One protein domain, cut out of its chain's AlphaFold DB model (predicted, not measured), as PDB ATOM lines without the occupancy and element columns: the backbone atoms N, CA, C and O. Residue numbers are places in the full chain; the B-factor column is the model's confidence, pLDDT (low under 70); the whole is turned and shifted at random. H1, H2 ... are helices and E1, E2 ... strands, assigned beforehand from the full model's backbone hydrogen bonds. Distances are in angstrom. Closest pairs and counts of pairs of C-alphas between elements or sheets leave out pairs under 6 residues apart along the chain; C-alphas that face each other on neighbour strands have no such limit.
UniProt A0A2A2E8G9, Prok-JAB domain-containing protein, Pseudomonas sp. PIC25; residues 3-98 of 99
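AT A GLANCE: This is residues 3 to 98 of the 99 residues of the protein "Prok-JAB domain-containing protein" of Pseudomonas sp. PIC25 (UniProt A0A2A2E8G9). What does the model look like? A strongly twisted sheet of three strands, E2 E1 E5, has the helix H1 lying along one face, while the small hairpin E3 and E4 sits near the end of the sheet where E1 begins and E5 ends. The second helix, H2, lies off the sheet beyond its E5 edge, and residues 23 to 28, in the turn between E1 and E2, stick out. How large and of what kind is it? The printed part has 96 residues with five named strands and two named helices, in the order E1 E2 E3 E4 H1 E5 H2; both sheets are antiparallel and the class is mixed. It is only just compact, close to loose, with a radius of gyration of the C-alphas of 14.5 A and spans of 42 by 28 by 25 A.

IN THESE COORDINATES: What comes first? Residues 3 to 14 hold no named element; then E1, residues 15 to 22, runs 21.7 A from C-alpha 15 at (-29.361, 31.074, -43.475). What follows it? E2 is residues 29 to 34, 13.6 A, E3 residues 42 to 44 and E4 residues 47 to 49. Where are the rest? H1, residues 53 to 64, is 16.5 A long and begins at C-alpha 53 at (-22.737, 34.362, -53.474). E5 is residues 70 to 76, 18.5 A, and H2 is residues 87 to 97, 15.6 A, ending at C-alpha 97 at (-38.697, 18.402, -53.879).

HOW THE PARTS SIT: How is the larger sheet joined? E1 is the inner strand, and E1 and E2 form a hairpin, with N 21 and O 30 2.9 A apart, within hydrogen-bond range. E1 and E5 are antiparallel at 149 degrees, with N 18 and O 73 2.9 A apart, also within range. Where is H1? It is on this sheet at a height of 9.3 A, making two layers, a helix on one face of a sheet, and runs along the strands, at 17 degrees to E1 on the local plane; its closest C-alphas to E1 are His 54 and Val 17, 6.7 A. What of E3, E4 and H2? E3 and E4 form a hairpin, with N 44 and O 47 2.8 A apart, within hydrogen-bond range, and the closest C-alphas of E4 and E1 are Phe 48 and Gly 15, 6.5 A. H2 is only just not on the larger sheet, with 4 pairs of C-alphas within 10 A, and is apart from H1; in both helices every O i to N i+4 pair is within hydrogen-bond range.

THE WHOLE: How far does it reach? The two C-alphas farthest apart are those of Trp 10 and Asp 25, 44.3 A. Is it unbroken and sure? The printed part has no cut and no long link; its mean pLDDT is 95.0, and no printed residue is under 70.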
ATOM      1  N   ALA A   3     -23.583  31.644 -32.959       84.25
ATOM      2  CA  ALA A   3     -23.360  32.990 -33.493       84.25
ATOM      3  C   ALA A   3     -24.521  33.547 -34.344       84.25
ATOM      4  O   ALA A   3     -24.627  34.759 -34.491       84.25
ATOM      5  N   PHE A   4     -25.390  32.689 -34.890       91.00
ATOM      6  CA  PHE A   4     -26.487  33.096 -35.778       91.00
ATOM      7  C   PHE A   4     -27.885  32.919 -35.165       91.00
ATOM      8  O   PHE A   4     -28.887  33.158 -35.836       91.00
ATOM      9  N   ALA A   5     -27.963  32.521 -33.892       90.88
ATOM     10  CA  ALA A   5     -29.230  32.303 -33.205       90.88
ATOM     11  C   ALA A   5     -29.977  33.623 -32.928       90.88
ATOM     12  O   ALA A   5     -29.404  34.638 -32.514       90.88
ATOM     13  N   GLN A   6     -31.298  33.613 -33.117       93.06
ATOM     14  CA  GLN A   6     -32.138  34.814 -33.090       93.06
ATOM     15  C   GLN A   6     -32.680  35.183 -31.698       93.06
ATOM     16  O   GLN A   6     -33.852  35.529 -31.537       93.06
ATOM     17  N   HIS A   7     -31.816  35.170 -30.683       92.31
ATOM     18  CA  HIS A   7     -32.215  35.396 -29.288       92.31
ATOM     19  C   HIS A   7     -32.823  36.778 -29.010       92.31
ATOM     20  O   HIS A   7     -33.766  36.893 -28.235       92.31
ATOM     21  N   GLN A   8     -32.296  37.835 -29.630       93.81
ATOM     22  CA  GLN A   8     -32.742  39.208 -29.379       93.81
ATOM     23  C   GLN A   8     -33.637  39.697 -30.496       93.81
ATOM     24  O   GLN A   8     -33.358  39.361 -31.636       93.81
ATOM     25  N   ARG A   9     -34.633  40.547 -30.217       91.75
ATOM     26  CA  ARG A   9     -35.642  41.011 -31.199       91.75
ATOM     27  C   ARG A   9     -35.076  41.606 -32.504       91.75
ATOM     28  O   ARG A   9     -35.753  41.569 -33.523       91.75
ATOM     29  N   TRP A  10     -33.856  42.145 -32.479       93.62
ATOM     30  CA  TRP A  10     -33.179  42.736 -33.643       93.62
ATOM     31  C   TRP A  10     -32.324  41.739 -34.438       93.62
ATOM     32  O   TRP A  10     -31.803  42.089 -35.492       93.62
ATOM     33  N   HIS A  11     -32.153  40.501 -33.963       95.75
ATOM     34  CA  HIS A  11     -31.429  39.483 -34.721       95.75
ATOM     35  C   HIS A  11     -32.239  39.081 -35.955       95.75
ATOM     36  O   HIS A  11     -33.336  38.526 -35.845       95.75
ATOM     37  N   ALA A  12     -31.690  39.351 -37.131       96.62
ATOM     38  CA  ALA A  12     -32.268  38.900 -38.383       96.62
ATOM     39  C   ALA A  12     -32.113  37.383 -38.543       96.62
ATOM     40  O   ALA A  12     -31.154  36.786 -38.044       96.62
ATOM     41  N   GLU A  13     -33.035  36.792 -39.287       97.31
ATOM     42  CA  GLU A  13     -32.961  35.417 -39.746       97.31
ATOM     43  C   GLU A  13     -31.647  35.199 -40.484       97.31
ATOM     44  O   GLU A  13     -31.198  36.041 -41.267       97.31
ATOM     45  N   ALA A  14     -30.948  34.130 -40.143       97.06
ATOM     46  CA  ALA A  14     -29.717  33.717 -40.790       97.06
ATOM     47  C   ALA A  14     -30.013  32.488 -41.627       97.06
ATOM     48  O   ALA A  14     -30.866  31.702 -41.245       97.06
ATOM     49  N   GLY A  15     -29.272  32.294 -42.706       96.88
ATOM     50  CA  GLY A  15     -29.361  31.074 -43.475       96.88
ATOM     51  C   GLY A  15     -28.180  30.900 -44.406       96.88
ATOM     52  O   GLY A  15     -27.211  31.668 -44.381       96.88
ATOM     53  N   GLY A  16     -28.272  29.861 -45.220       97.19
ATOM     54  CA  GLY A  16     -27.262  29.512 -46.199       97.19
ATOM     55  C   GLY A  16     -27.504  28.130 -46.785       97.19
ATOM     56  O   GLY A  16     -28.629  27.642 -46.831       97.19
ATOM     57  N   VAL A  17     -26.425  27.513 -47.248       97.50
ATOM     58  CA  VAL A  17     -26.405  26.239 -47.958       97.50
ATOM     59  C   VAL A  17     -25.695  25.179 -47.124       97.50
ATOM     60  O   VAL A  17     -24.664  25.464 -46.510       97.50
ATOM     61  N   LEU A  18     -26.248  23.969 -47.150       97.75
ATOM     62  CA  LEU A  18     -25.637  22.739 -46.661       97.75
ATOM     63  C   LEU A  18     -24.890  22.055 -47.815       97.75
ATOM     64  O   LEU A  18     -25.476  21.811 -48.874       97.75
ATOM     65  N   LEU A  19     -23.610  21.758 -47.610       97.62
ATOM     66  CA  LEU A  19     -22.745  21.057 -48.555       97.62
ATOM     67  C   LEU A  19     -22.200  19.791 -47.898       97.62
ATOM     68  O   LEU A  19     -21.852  19.803 -46.716       97.62
ATOM     69  N   GLY A  20     -22.107  18.706 -48.657       97.00
ATOM     70  CA  GLY A  20     -21.570  17.460 -48.126       97.00
ATOM     71  C   GLY A  20     -21.721  16.289 -49.081       97.00
ATOM     72  O   GLY A  20     -21.475  16.452 -50.271       97.00
ATOM     73  N   ARG A  21     -22.090  15.102 -48.592       94.94
ATOM     74  CA  ARG A  21     -22.015  13.850 -49.371       94.94
ATOM     75  C   ARG A  21     -23.150  12.899 -49.027       94.94
ATOM     76  O   ARG A  21     -23.565  12.810 -47.874       94.94
ATOM     77  N   HIS A  22     -23.577  12.135 -50.024       93.62
ATOM     78  CA  HIS A  22     -24.370  10.928 -49.820       93.62
ATOM     79  C   HIS A  22     -23.421   9.748 -49.615       93.62
ATOM     80  O   HIS A  22     -22.434   9.616 -50.345       93.62
ATOM     81  N   LEU A  23     -23.692   8.904 -48.624       93.00
ATOM     82  CA  LEU A  23     -22.930   7.674 -48.432       93.00
ATOM     83  C   LEU A  23     -23.493   6.591 -49.357       93.00
ATOM     84  O   LEU A  23     -24.697   6.390 -49.398       93.00
ATOM     85  N   LEU A  24     -22.638   5.898 -50.113       90.88
ATOM     86  CA  LEU A  24     -23.097   4.932 -51.124       90.88
ATOM     87  C   LEU A  24     -23.767   3.691 -50.517       90.88
ATOM     88  O   LEU A  24     -24.652   3.109 -51.137       90.88
ATOM     89  N   ASP A  25     -23.363   3.318 -49.304       94.31
ATOM     90  CA  ASP A  25     -23.790   2.084 -48.640       94.31
ATOM     91  C   ASP A  25     -24.962   2.299 -47.658       94.31
ATOM     92  O   ASP A  25     -25.290   1.408 -46.874       94.31
ATOM     93  N   SER A  26     -25.586   3.484 -47.659       95.44
ATOM     94  CA  SER A  26     -26.702   3.828 -46.764       95.44
ATOM     95  C   SER A  26     -27.566   4.955 -47.339       95.44
ATOM     96  O   SER A  26     -27.167   5.628 -48.280       95.44
ATOM     97  N   GLU A  27     -28.718   5.231 -46.730       93.56
ATOM     98  CA  GLU A  27     -29.512   6.431 -47.049       93.56
ATOM     99  C   GLU A  27     -29.012   7.691 -46.317       93.56
ATOM    100  O   GLU A  27     -29.600   8.769 -46.446       93.56
ATOM    101  N   ASP A  28     -27.916   7.575 -45.564       95.06
ATOM    102  CA  ASP A  28     -27.383   8.668 -44.766       95.06
ATOM    103  C   ASP A  28     -26.718   9.745 -45.632       95.06
ATOM    104  O   ASP A  28     -26.023   9.496 -46.627       95.06
ATOM    105  N   VAL A  29     -26.893  10.983 -45.176       94.81
ATOM    106  CA  VAL A  29     -26.270  12.176 -45.741       94.81
ATOM    107  C   VAL A  29     -25.371  12.800 -44.685       94.81
ATOM    108  O   VAL A  29     -25.790  13.036 -43.552       94.81
ATOM    109  N   VAL A  30     -24.136  13.113 -45.067       95.94
ATOM    110  CA  VAL A  30     -23.181  13.819 -44.212       95.94
ATOM    111  C   VAL A  30     -23.105  15.270 -44.658       95.94
ATOM    112  O   VAL A  30     -22.837  15.542 -45.824       95.94
ATOM    113  N   VAL A  31     -23.325  16.199 -43.728       97.06
ATOM    114  CA  VAL A  31     -23.076  17.630 -43.941       97.06
ATOM    115  C   VAL A  31     -21.643  17.934 -43.508       97.06
ATOM    116  O   VAL A  31     -21.351  17.935 -42.314       97.06
ATOM    117  N   ASP A  32     -20.767  18.215 -44.469       95.56
ATOM    118  CA  ASP A  32     -19.358  18.534 -44.206       95.56
ATOM    119  C   ASP A  32     -19.148  20.033 -43.966       95.56
ATOM    120  O   ASP A  32     -18.354  20.440 -43.116       95.56
ATOM    121  N   GLU A  33     -19.869  20.875 -44.712       95.31
ATOM    122  CA  GLU A  33     -19.718  22.325 -44.656       95.31
ATOM    123  C   GLU A  33     -21.066  23.041 -44.736       95.31
ATOM    124  O   GLU A  33     -22.005  22.629 -45.418       95.31
ATOM    125  N   VAL A  34     -21.145  24.172 -44.041       96.12
ATOM    126  CA  VAL A  34     -22.311  25.044 -44.053       96.12
ATOM    127  C   VAL A  34     -21.854  26.457 -44.368       96.12
ATOM    128  O   VAL A  34     -21.065  27.044 -43.626       96.12
ATOM    129  N   THR A  35     -22.370  27.045 -45.447       96.94
ATOM    130  CA  THR A  35     -22.090  28.459 -45.718       96.94
ATOM    131  C   THR A  35     -22.824  29.318 -44.694       96.94
ATOM    132  O   THR A  35     -24.008  29.091 -44.430       96.94
ATOM    133  N   THR A  36     -22.163  30.345 -44.182       96.81
ATOM    134  CA  THR A  36     -22.761  31.334 -43.280       96.81
ATOM    135  C   THR A  36     -23.461  32.453 -44.060       96.81
ATOM    136  O   THR A  36     -23.243  32.560 -45.270       96.81
ATOM    137  N   PRO A  37     -24.282  33.302 -43.411       97.12
ATOM    138  CA  PRO A  37     -24.864  34.467 -44.070       97.12
ATOM    139  C   PRO A  37     -23.794  35.339 -44.731       97.12
ATOM    140  O   PRO A  37     -22.789  35.696 -44.111       97.12
ATOM    141  N   GLN A  38     -24.023  35.690 -45.986       97.56
ATOM    142  CA  GLN A  38     -23.176  36.559 -46.785       97.56
ATOM    143  C   GLN A  38     -23.645  38.011 -46.670       97.56
ATOM    144  O   GLN A  38     -24.823  38.302 -46.462       97.56
ATOM    145  N   SER A  39     -22.723  38.956 -46.855       96.69
ATOM    146  CA  SER A  39     -23.032  40.395 -46.798       96.69
ATOM    147  C   SER A  39     -24.039  40.852 -47.860       96.69
ATOM    148  O   SER A  39     -24.657  41.901 -47.715       96.69
ATOM    149  N   THR A  40     -24.199  40.068 -48.926       97.75
ATOM    150  CA  THR A  40     -25.117  40.316 -50.042       97.75
ATOM    151  C   THR A  40     -26.504  39.701 -49.856       97.75
ATOM    152  O   THR A  40     -27.364  39.896 -50.717       97.75
ATOM    153  N   ASP A  41     -26.738  38.951 -48.778       98.12
ATOM    154  CA  ASP A  41     -28.059  38.397 -48.480       98.12
ATOM    155  C   ASP A  41     -29.018  39.485 -48.003       98.12
ATOM    156  O   ASP A  41     -28.626  40.455 -47.350       98.12
ATOM    157  N   ARG A  42     -30.310  39.301 -48.283       98.06
ATOM    158  CA  ARG A  42     -31.356  40.158 -47.716       98.06
ATOM    159  C   ARG A  42     -31.983  39.432 -46.540       98.06
ATOM    160  O   ARG A  42     -32.505  38.331 -46.698       98.06
ATOM    161  N   ARG A  43     -31.907  40.051 -45.364       97.25
ATOM    162  CA  ARG A  43     -32.265  39.425 -44.089       97.25
ATOM    163  C   ARG A  43     -33.223  40.330 -43.327       97.25
ATOM    164  O   ARG A  43     -32.897  41.482 -43.052       97.25
ATOM    165  N   GLY A  44     -34.397  39.811 -43.006       96.38
ATOM    166  CA  GLY A  44     -35.355  40.388 -42.073       96.38
ATOM    167  C   GLY A  44     -35.402  39.578 -40.781       96.38
ATOM    168  O   GLY A  44     -34.677  38.602 -40.617       96.38
ATOM    169  N   ARG A  45     -36.261  39.964 -39.834       95.12
ATOM    170  CA  ARG A  45     -36.454  39.197 -38.590       95.12
ATOM    171  C   ARG A  45     -37.048  37.802 -38.836       95.12
ATOM    172  O   ARG A  45     -36.705  36.882 -38.108       95.12
ATOM    173  N   PHE A  46     -37.920  37.679 -39.830       95.31
ATOM    174  CA  PHE A  46     -38.650  36.453 -40.179       95.31
ATOM    175  C   PHE A  46     -38.582  36.191 -41.693       95.31
ATOM    176  O   PHE A  46     -39.560  35.770 -42.309       95.31
ATOM    177  N   SER A  47     -37.491  36.628 -42.327       95.62
ATOM    178  CA  SER A  47     -37.262  36.352 -43.738       95.62
ATOM    179  C   SER A  47     -35.779  36.300 -44.068       95.62
ATOM    180  O   SER A  47     -34.994  37.164 -43.663       95.62
ATOM    181  N   PHE A  48     -35.406  35.323 -44.885       96.69
ATOM    182  CA  PHE A  48     -34.064  35.182 -45.426       96.69
ATOM    183  C   PHE A  48     -34.119  34.951 -46.939       96.69
ATOM    184  O   PHE A  48     -34.743  34.010 -47.419       96.69
ATOM    185  N   PHE A  49     -33.439  35.806 -47.705       95.81
ATOM    186  CA  PHE A  49     -33.274  35.642 -49.147       95.81
ATOM    187  C   PHE A  49     -31.790  35.531 -49.478       95.81
ATOM    188  O   PHE A  49     -31.049  36.523 -49.433       95.81
ATOM    189  N   ARG A  50     -31.371  34.310 -49.833       95.31
ATOM    190  CA  ARG A  50     -29.986  34.013 -50.209       95.31
ATOM    191  C   ARG A  50     -29.579  34.763 -51.470       95.31
ATOM    192  O   ARG A  50     -30.320  34.841 -52.451       95.31
ATOM    193  N   SER A  51     -28.353  35.253 -51.471       97.00
ATOM    194  CA  SER A  51     -27.716  35.831 -52.647       97.00
ATOM    195  C   SER A  51     -27.020  34.771 -53.508       97.00
ATOM    196  O   SER A  51     -26.697  33.670 -53.057       97.00
ATOM    197  N   ARG A  52     -26.693  35.129 -54.760       97.06
ATOM    198  CA  ARG A  52     -25.901  34.277 -55.674       97.06
ATOM    199  C   ARG A  52     -24.500  33.944 -55.145       97.06
ATOM    200  O   ARG A  52     -23.839  33.051 -55.668       97.06
ATOM    201  N   LYS A  53     -24.033  34.633 -54.098       97.94
ATOM    202  CA  LYS A  53     -22.737  34.362 -53.474       97.94
ATOM    203  C   LYS A  53     -22.651  32.932 -52.937       97.94
ATOM    204  O   LYS A  53     -21.599  32.316 -53.071       97.94
ATOM    205  N   HIS A  54     -23.747  32.387 -52.413       97.81
ATOM    206  CA  HIS A  54     -23.789  31.000 -51.950       97.81
ATOM    207  C   HIS A  54     -23.578  29.991 -53.083       97.81
ATOM    208  O   HIS A  54     -22.853  29.021 -52.895       97.81
ATOM    209  N   GLU A  55     -24.142  30.241 -54.269       96.62
ATOM    210  CA  GLU A  55     -23.910  29.394 -55.445       96.62
ATOM    211  C   GLU A  55     -22.432  29.414 -55.849       96.62
ATOM    212  O   GLU A  55     -21.835  28.367 -56.084       96.62
ATOM    213  N   TYR A  56     -21.814  30.598 -55.870       97.50
ATOM    214  CA  TYR A  56     -20.384  30.723 -56.145       97.50
ATOM    215  C   TYR A  56     -19.530  29.949 -55.126       97.50
ATOM    216  O   TYR A  56     -18.596  29.252 -55.515       97.50
ATOM    217  N   LEU A  57     -19.855  30.045 -53.831       97.31
ATOM    218  CA  LEU A  57     -19.147  29.312 -52.779       97.31
ATOM    219  C   LEU A  57     -19.300  27.796 -52.944       97.31
ATOM    220  O   LEU A  57     -18.298  27.089 -52.878       97.31
ATOM    221  N   ALA A  58     -20.516  27.320 -53.223       96.81
ATOM    222  CA  ALA A  58     -20.793  25.908 -53.467       96.81
ATOM    223  C   ALA A  58     -20.031  25.378 -54.690       96.81
ATOM    224  O   ALA A  58     -19.361  24.354 -54.601       96.81
ATOM    225  N   ARG A  59     -20.052  26.109 -55.813       96.12
ATOM    226  CA  ARG A  59     -19.309  25.734 -57.030       96.12
ATOM    227  C   ARG A  59     -17.806  25.685 -56.795       96.12
ATOM    228  O   ARG A  59     -17.152  24.748 -57.233       96.12
ATOM    229  N   ARG A  60     -17.261  26.680 -56.093       95.88
ATOM    230  CA  ARG A  60     -15.836  26.712 -55.752       95.88
ATOM    231  C   ARG A  60     -15.455  25.525 -54.868       95.88
ATOM    232  O   ARG A  60     -14.407  24.929 -55.074       95.88
ATOM    233  N   LYS A  61     -16.298  25.186 -53.889       95.19
ATOM    234  CA  LYS A  61     -16.090  24.033 -53.009       95.19
ATOM    235  C   LYS A  61     -16.078  22.728 -53.807       95.19
ATOM    236  O   LYS A  61     -15.113  21.985 -53.713       95.19
ATOM    237  N   TRP A  62     -17.078  22.536 -54.664       94.94
ATOM    238  CA  TRP A  62     -17.178  21.386 -55.560       94.94
ATOM    239  C   TRP A  62     -15.929  21.210 -56.438       94.94
ATOM    240  O   TRP A  62     -15.367  20.123 -56.491       94.94
ATOM    241  N   GLN A  63     -15.443  22.291 -57.056       95.38
ATOM    242  CA  GLN A  63     -14.222  22.268 -57.874       95.38
ATOM    243  C   GLN A  63     -12.968  21.912 -57.065       95.38
ATOM    244  O   GLN A  63     -12.091  21.216 -57.569       95.38
ATOM    245  N   ASN A  64     -12.875  22.395 -55.825       94.56
ATOM    246  CA  ASN A  64     -11.726  22.144 -54.957       94.56
ATOM    247  C   ASN A  64     -11.702  20.717 -54.387       94.56
ATOM    248  O   ASN A  64     -10.632  20.241 -54.030       94.56
ATOM    249  N   GLU A  65     -12.853  20.050 -54.289       91.75
ATOM    250  CA  GLU A  65     -12.974  18.668 -53.802       91.75
ATOM    251  C   GLU A  65     -13.151  17.670 -54.949       91.75
ATOM    252  O   GLU A  65     -13.962  16.757 -54.858       91.75
ATOM    253  N   GLU A  66     -12.450  17.871 -56.067       93.31
ATOM    254  CA  GLU A  66     -12.448  16.932 -57.204       93.31
ATOM    255  C   GLU A  66     -13.856  16.542 -57.692       93.31
ATOM    256  O   GLU A  66     -14.078  15.464 -58.242       93.31
ATOM    257  N   ASN A  67     -14.815  17.457 -57.539       89.81
ATOM    258  CA  ASN A  67     -16.216  17.295 -57.900       89.81
ATOM    259  C   ASN A  67     -17.023  16.313 -57.027       89.81
ATOM    260  O   ASN A  67     -18.085  15.860 -57.460       89.81
ATOM    261  N   THR A  68     -16.580  16.014 -55.801       89.50
ATOM    262  CA  THR A  68     -17.269  15.062 -54.908       89.50
ATOM    263  C   THR A  68     -18.260  15.693 -53.927       89.50
ATOM    264  O   THR A  68     -19.088  14.976 -53.368       89.50
ATOM    265  N   THR A  69     -18.221  17.014 -53.704       94.69
ATOM    266  CA  THR A  69     -19.185  17.692 -52.817       94.69
ATOM    267  C   THR A  69     -20.557  17.844 -53.479       94.69
ATOM    268  O   THR A  69     -20.683  18.404 -54.565       94.69
ATOM    269  N   ALA A  70     -21.617  17.451 -52.787       94.56
ATOM    270  CA  ALA A  70     -23.002  17.668 -53.172       94.56
ATOM    271  C   ALA A  70     -23.608  18.901 -52.484       94.56
ATOM    272  O   ALA A  70     -23.304  19.226 -51.333       94.56
ATOM    273  N   TYR A  71     -24.522  19.567 -53.193       95.19
ATOM    274  CA  TYR A  71     -25.476  20.496 -52.591       95.19
ATOM    275  C   TYR A  71     -26.587  19.687 -51.922       95.19
ATOM    276  O   TYR A  71     -27.290  18.946 -52.604       95.19
ATOM    277  N   LEU A  72     -26.752  19.841 -50.610       95.75
ATOM    278  CA  LEU A  72     -27.692  19.031 -49.831       95.75
ATOM    279  C   LEU A  72     -28.996  19.765 -49.521       95.75
ATOM    280  O   LEU A  72     -30.028  19.140 -49.303       95.75
ATOM    281  N   GLY A  73     -28.965  21.096 -49.496       95.12
ATOM    282  CA  GLY A  73     -30.145  21.894 -49.197       95.12
ATOM    283  C   GLY A  73     -29.814  23.260 -48.622       95.12
ATOM    284  O   GLY A  73     -28.676  23.736 -48.678       95.12
ATOM    285  N   LEU A  74     -30.841  23.892 -48.066       95.56
ATOM    286  CA  LEU A  74     -30.743  25.168 -47.369       95.56
ATOM    287  C   LEU A  74     -30.923  24.963 -45.869       95.56
ATOM    288  O   LEU A  74     -31.530  23.992 -45.427       95.56
ATOM    289  N   TRP A  75     -30.415  25.915 -45.099       96.00
ATOM    290  CA  TRP A  75     -30.739  26.060 -43.687       96.00
ATOM    291  C   TRP A  75     -31.105  27.512 -43.409       96.00
ATOM    292  O   TRP A  75     -30.603  28.426 -44.074       96.00
ATOM    293  N   HIS A  76     -31.919  27.716 -42.380       96.56
ATOM    294  CA  HIS A  76     -32.187  29.024 -41.806       96.56
ATOM    295  C   HIS A  76     -32.496  28.919 -40.313       96.56
ATOM    296  O   HIS A  76     -32.667  27.824 -39.776       96.56
ATOM    297  N   THR A  77     -32.495  30.053 -39.616       96.38
ATOM    298  CA  THR A  77     -32.858  30.127 -38.200       96.38
ATOM    299  C   THR A  77     -34.313  30.520 -38.008       96.38
ATOM    300  O   THR A  77     -34.910  31.187 -38.840       96.38
ATOM    301  N   HIS A  78     -34.878  30.115 -36.876       95.81
ATOM    302  CA  HIS A  78     -36.101  30.697 -36.339       95.81
ATOM    303  C   HIS A  78     -35.801  31.260 -34.945       95.81
ATOM    304  O   HIS A  78     -34.867  30.803 -34.277       95.81
ATOM    305  N   PRO A  79     -36.562  32.259 -34.470       94.75
ATOM    306  CA  PRO A  79     -36.430  32.785 -33.112       94.75
ATOM    307  C   PRO A  79     -37.032  31.870 -32.033       94.75
ATOM    308  O   PRO A  79     -37.046  32.243 -30.860       94.75
ATOM    309  N   GLU A  80     -37.525  30.696 -32.420       94.25
ATOM    310  CA  GLU A  80     -38.087  29.674 -31.544       94.25
ATOM    311  C   GLU A  80     -36.983  28.742 -31.006       94.25
ATOM    312  O   GLU A  80     -36.000  28.484 -31.704       94.25
ATOM    313  N   PRO A  81     -37.112  28.227 -29.770       90.88
ATOM    314  CA  PRO A  81     -36.167  27.251 -29.228       90.88
ATOM    315  C   PRO A  81     -36.240  25.896 -29.949       90.88
ATOM    316  O   PRO A  81     -35.215  25.230 -30.078       90.88
ATOM    317  N   ASP A  82     -37.432  25.523 -30.420       93.38
ATOM    318  CA  ASP A  82     -37.694  24.376 -31.286       93.38
ATOM    319  C   ASP A  82     -38.360  24.903 -32.572       93.38
ATOM    320  O   ASP A  82     -39.505  25.366 -32.510       93.38
ATOM    321  N   PRO A  83     -37.623  24.984 -33.695       93.19
ATOM    322  CA  PRO A  83     -38.052  25.727 -34.872       93.19
ATOM    323  C   PRO A  83     -39.209  25.029 -35.594       93.19
ATOM    324  O   PRO A  83     -39.064  23.921 -36.112       93.19
ATOM    325  N   THR A  84     -40.343  25.716 -35.707       96.31
ATOM    326  CA  THR A  84     -41.492  25.248 -36.480       96.31
ATOM    327  C   THR A  84     -41.478  25.890 -37.870       96.31
ATOM    328  O   THR A  84     -41.528  27.114 -37.984       96.31
ATOM    329  N   PRO A  85     -41.472  25.106 -38.968       95.94
ATOM    330  CA  PRO A  85     -41.462  25.685 -40.304       95.94
ATOM    331  C   PRO A  85     -42.721  26.522 -40.547       95.94
ATOM    332  O   PRO A  85     -43.840  26.134 -40.184       95.94
ATOM    333  N   SER A  86     -42.556  27.666 -41.207       96.31
ATOM    334  CA  SER A  86     -43.678  28.517 -41.601       96.31
ATOM    335  C   SER A  86     -44.480  27.904 -42.764       96.31
ATOM    336  O   SER A  86     -44.107  26.890 -43.362       96.31
ATOM    337  N   SER A  87     -45.614  28.514 -43.128       97.19
ATOM    338  CA  SER A  87     -46.330  28.138 -44.358       97.19
ATOM    339  C   SER A  87     -45.515  28.440 -45.621       97.19
ATOM    340  O   SER A  87     -45.626  27.708 -46.604       97.19
ATOM    341  N   VAL A  88     -44.688  29.489 -45.588       95.94
ATOM    342  CA  VAL A  88     -43.767  29.836 -46.675       95.94
ATOM    343  C   VAL A  88     -42.674  28.777 -46.782       95.94
ATOM    344  O   VAL A  88     -42.459  28.277 -47.882       95.94
ATOM    345  N   ASP A  89     -42.087  28.364 -45.656       95.69
ATOM    346  CA  ASP A  89     -41.025  27.349 -45.599       95.69
ATOM    347  C   ASP A  89     -41.524  26.008 -46.144       95.69
ATOM    348  O   ASP A  89     -40.882  25.392 -46.988       95.69
ATOM    349  N   ARG A  90     -42.720  25.572 -45.719       96.69
ATOM    350  CA  ARG A  90     -43.339  24.335 -46.221       96.69
ATOM    351  C   ARG A  90     -43.596  24.380 -47.725       96.69
ATOM    352  O   ARG A  90     -43.426  23.369 -48.401       96.69
ATOM    353  N   ARG A  91     -44.026  25.532 -48.251       95.94
ATOM    354  CA  ARG A  91     -44.269  25.705 -49.689       95.94
ATOM    355  C   ARG A  91     -42.963  25.698 -50.478       95.94
ATOM    356  O   ARG A  91     -42.924  25.069 -51.529       95.94
ATOM    357  N   ASP A  92     -41.933  26.379 -49.986       92.88
ATOM    358  CA  ASP A  92     -40.606  26.391 -50.610       92.88
ATOM    359  C   ASP A  92     -40.013  24.977 -50.642       92.88
ATOM    360  O   ASP A  92     -39.609  24.495 -51.698       92.88
ATOM    361  N   TRP A  93     -40.102  24.252 -49.524       93.81
ATOM    362  CA  TRP A  93     -39.706  22.847 -49.449       93.81
ATOM    363  C   TRP A  93     -40.454  21.975 -50.462       93.81
ATOM    364  O   TRP A  93     -39.828  21.238 -51.218       93.81
ATOM    365  N   ALA A  94     -41.786  22.092 -50.524       95.38
ATOM    366  CA  ALA A  94     -42.599  21.330 -51.468       95.38
ATOM    367  C   ALA A  94     -42.222  21.611 -52.933       95.38
ATOM    368  O   ALA A  94     -42.247  20.695 -53.747       95.38
ATOM    369  N   GLN A  95     -41.851  22.852 -53.267       93.56
ATOM    370  CA  GLN A  95     -41.355  23.205 -54.599       93.56
ATOM    371  C   GLN A  95     -39.960  22.635 -54.867       93.56
ATOM    372  O   GLN A  95     -39.708  22.165 -55.969       93.56
ATOM    373  N   ALA A  96     -39.069  22.644 -53.873       89.38
ATOM    374  CA  ALA A  96     -37.706  22.138 -54.016       89.38
ATOM    375  C   ALA A  96     -37.644  20.619 -54.249       89.38
ATOM    376  O   ALA A  96     -36.728  20.144 -54.916       89.38
ATOM    377  N   VAL A  97     -38.605  19.864 -53.705       90.25
ATOM    378  CA  VAL A  97     -38.697  18.402 -53.879       90.25
ATOM    379  C   VAL A  97     -39.664  17.977 -54.986       90.25
ATOM    380  O   VAL A  97     -39.734  16.789 -55.314       90.25
ATOM    381  N   ALA A  98     -40.429  18.916 -55.552       86.88
ATOM    382  CA  ALA A  98     -41.262  18.644 -56.713       86.88
ATOM    383  C   ALA A  98     -40.353  18.342 -57.913       86.88
ATOM    384  O   ALA A  98     -39.449  19.114 -58.225       86.88
TER     385      ALA A  98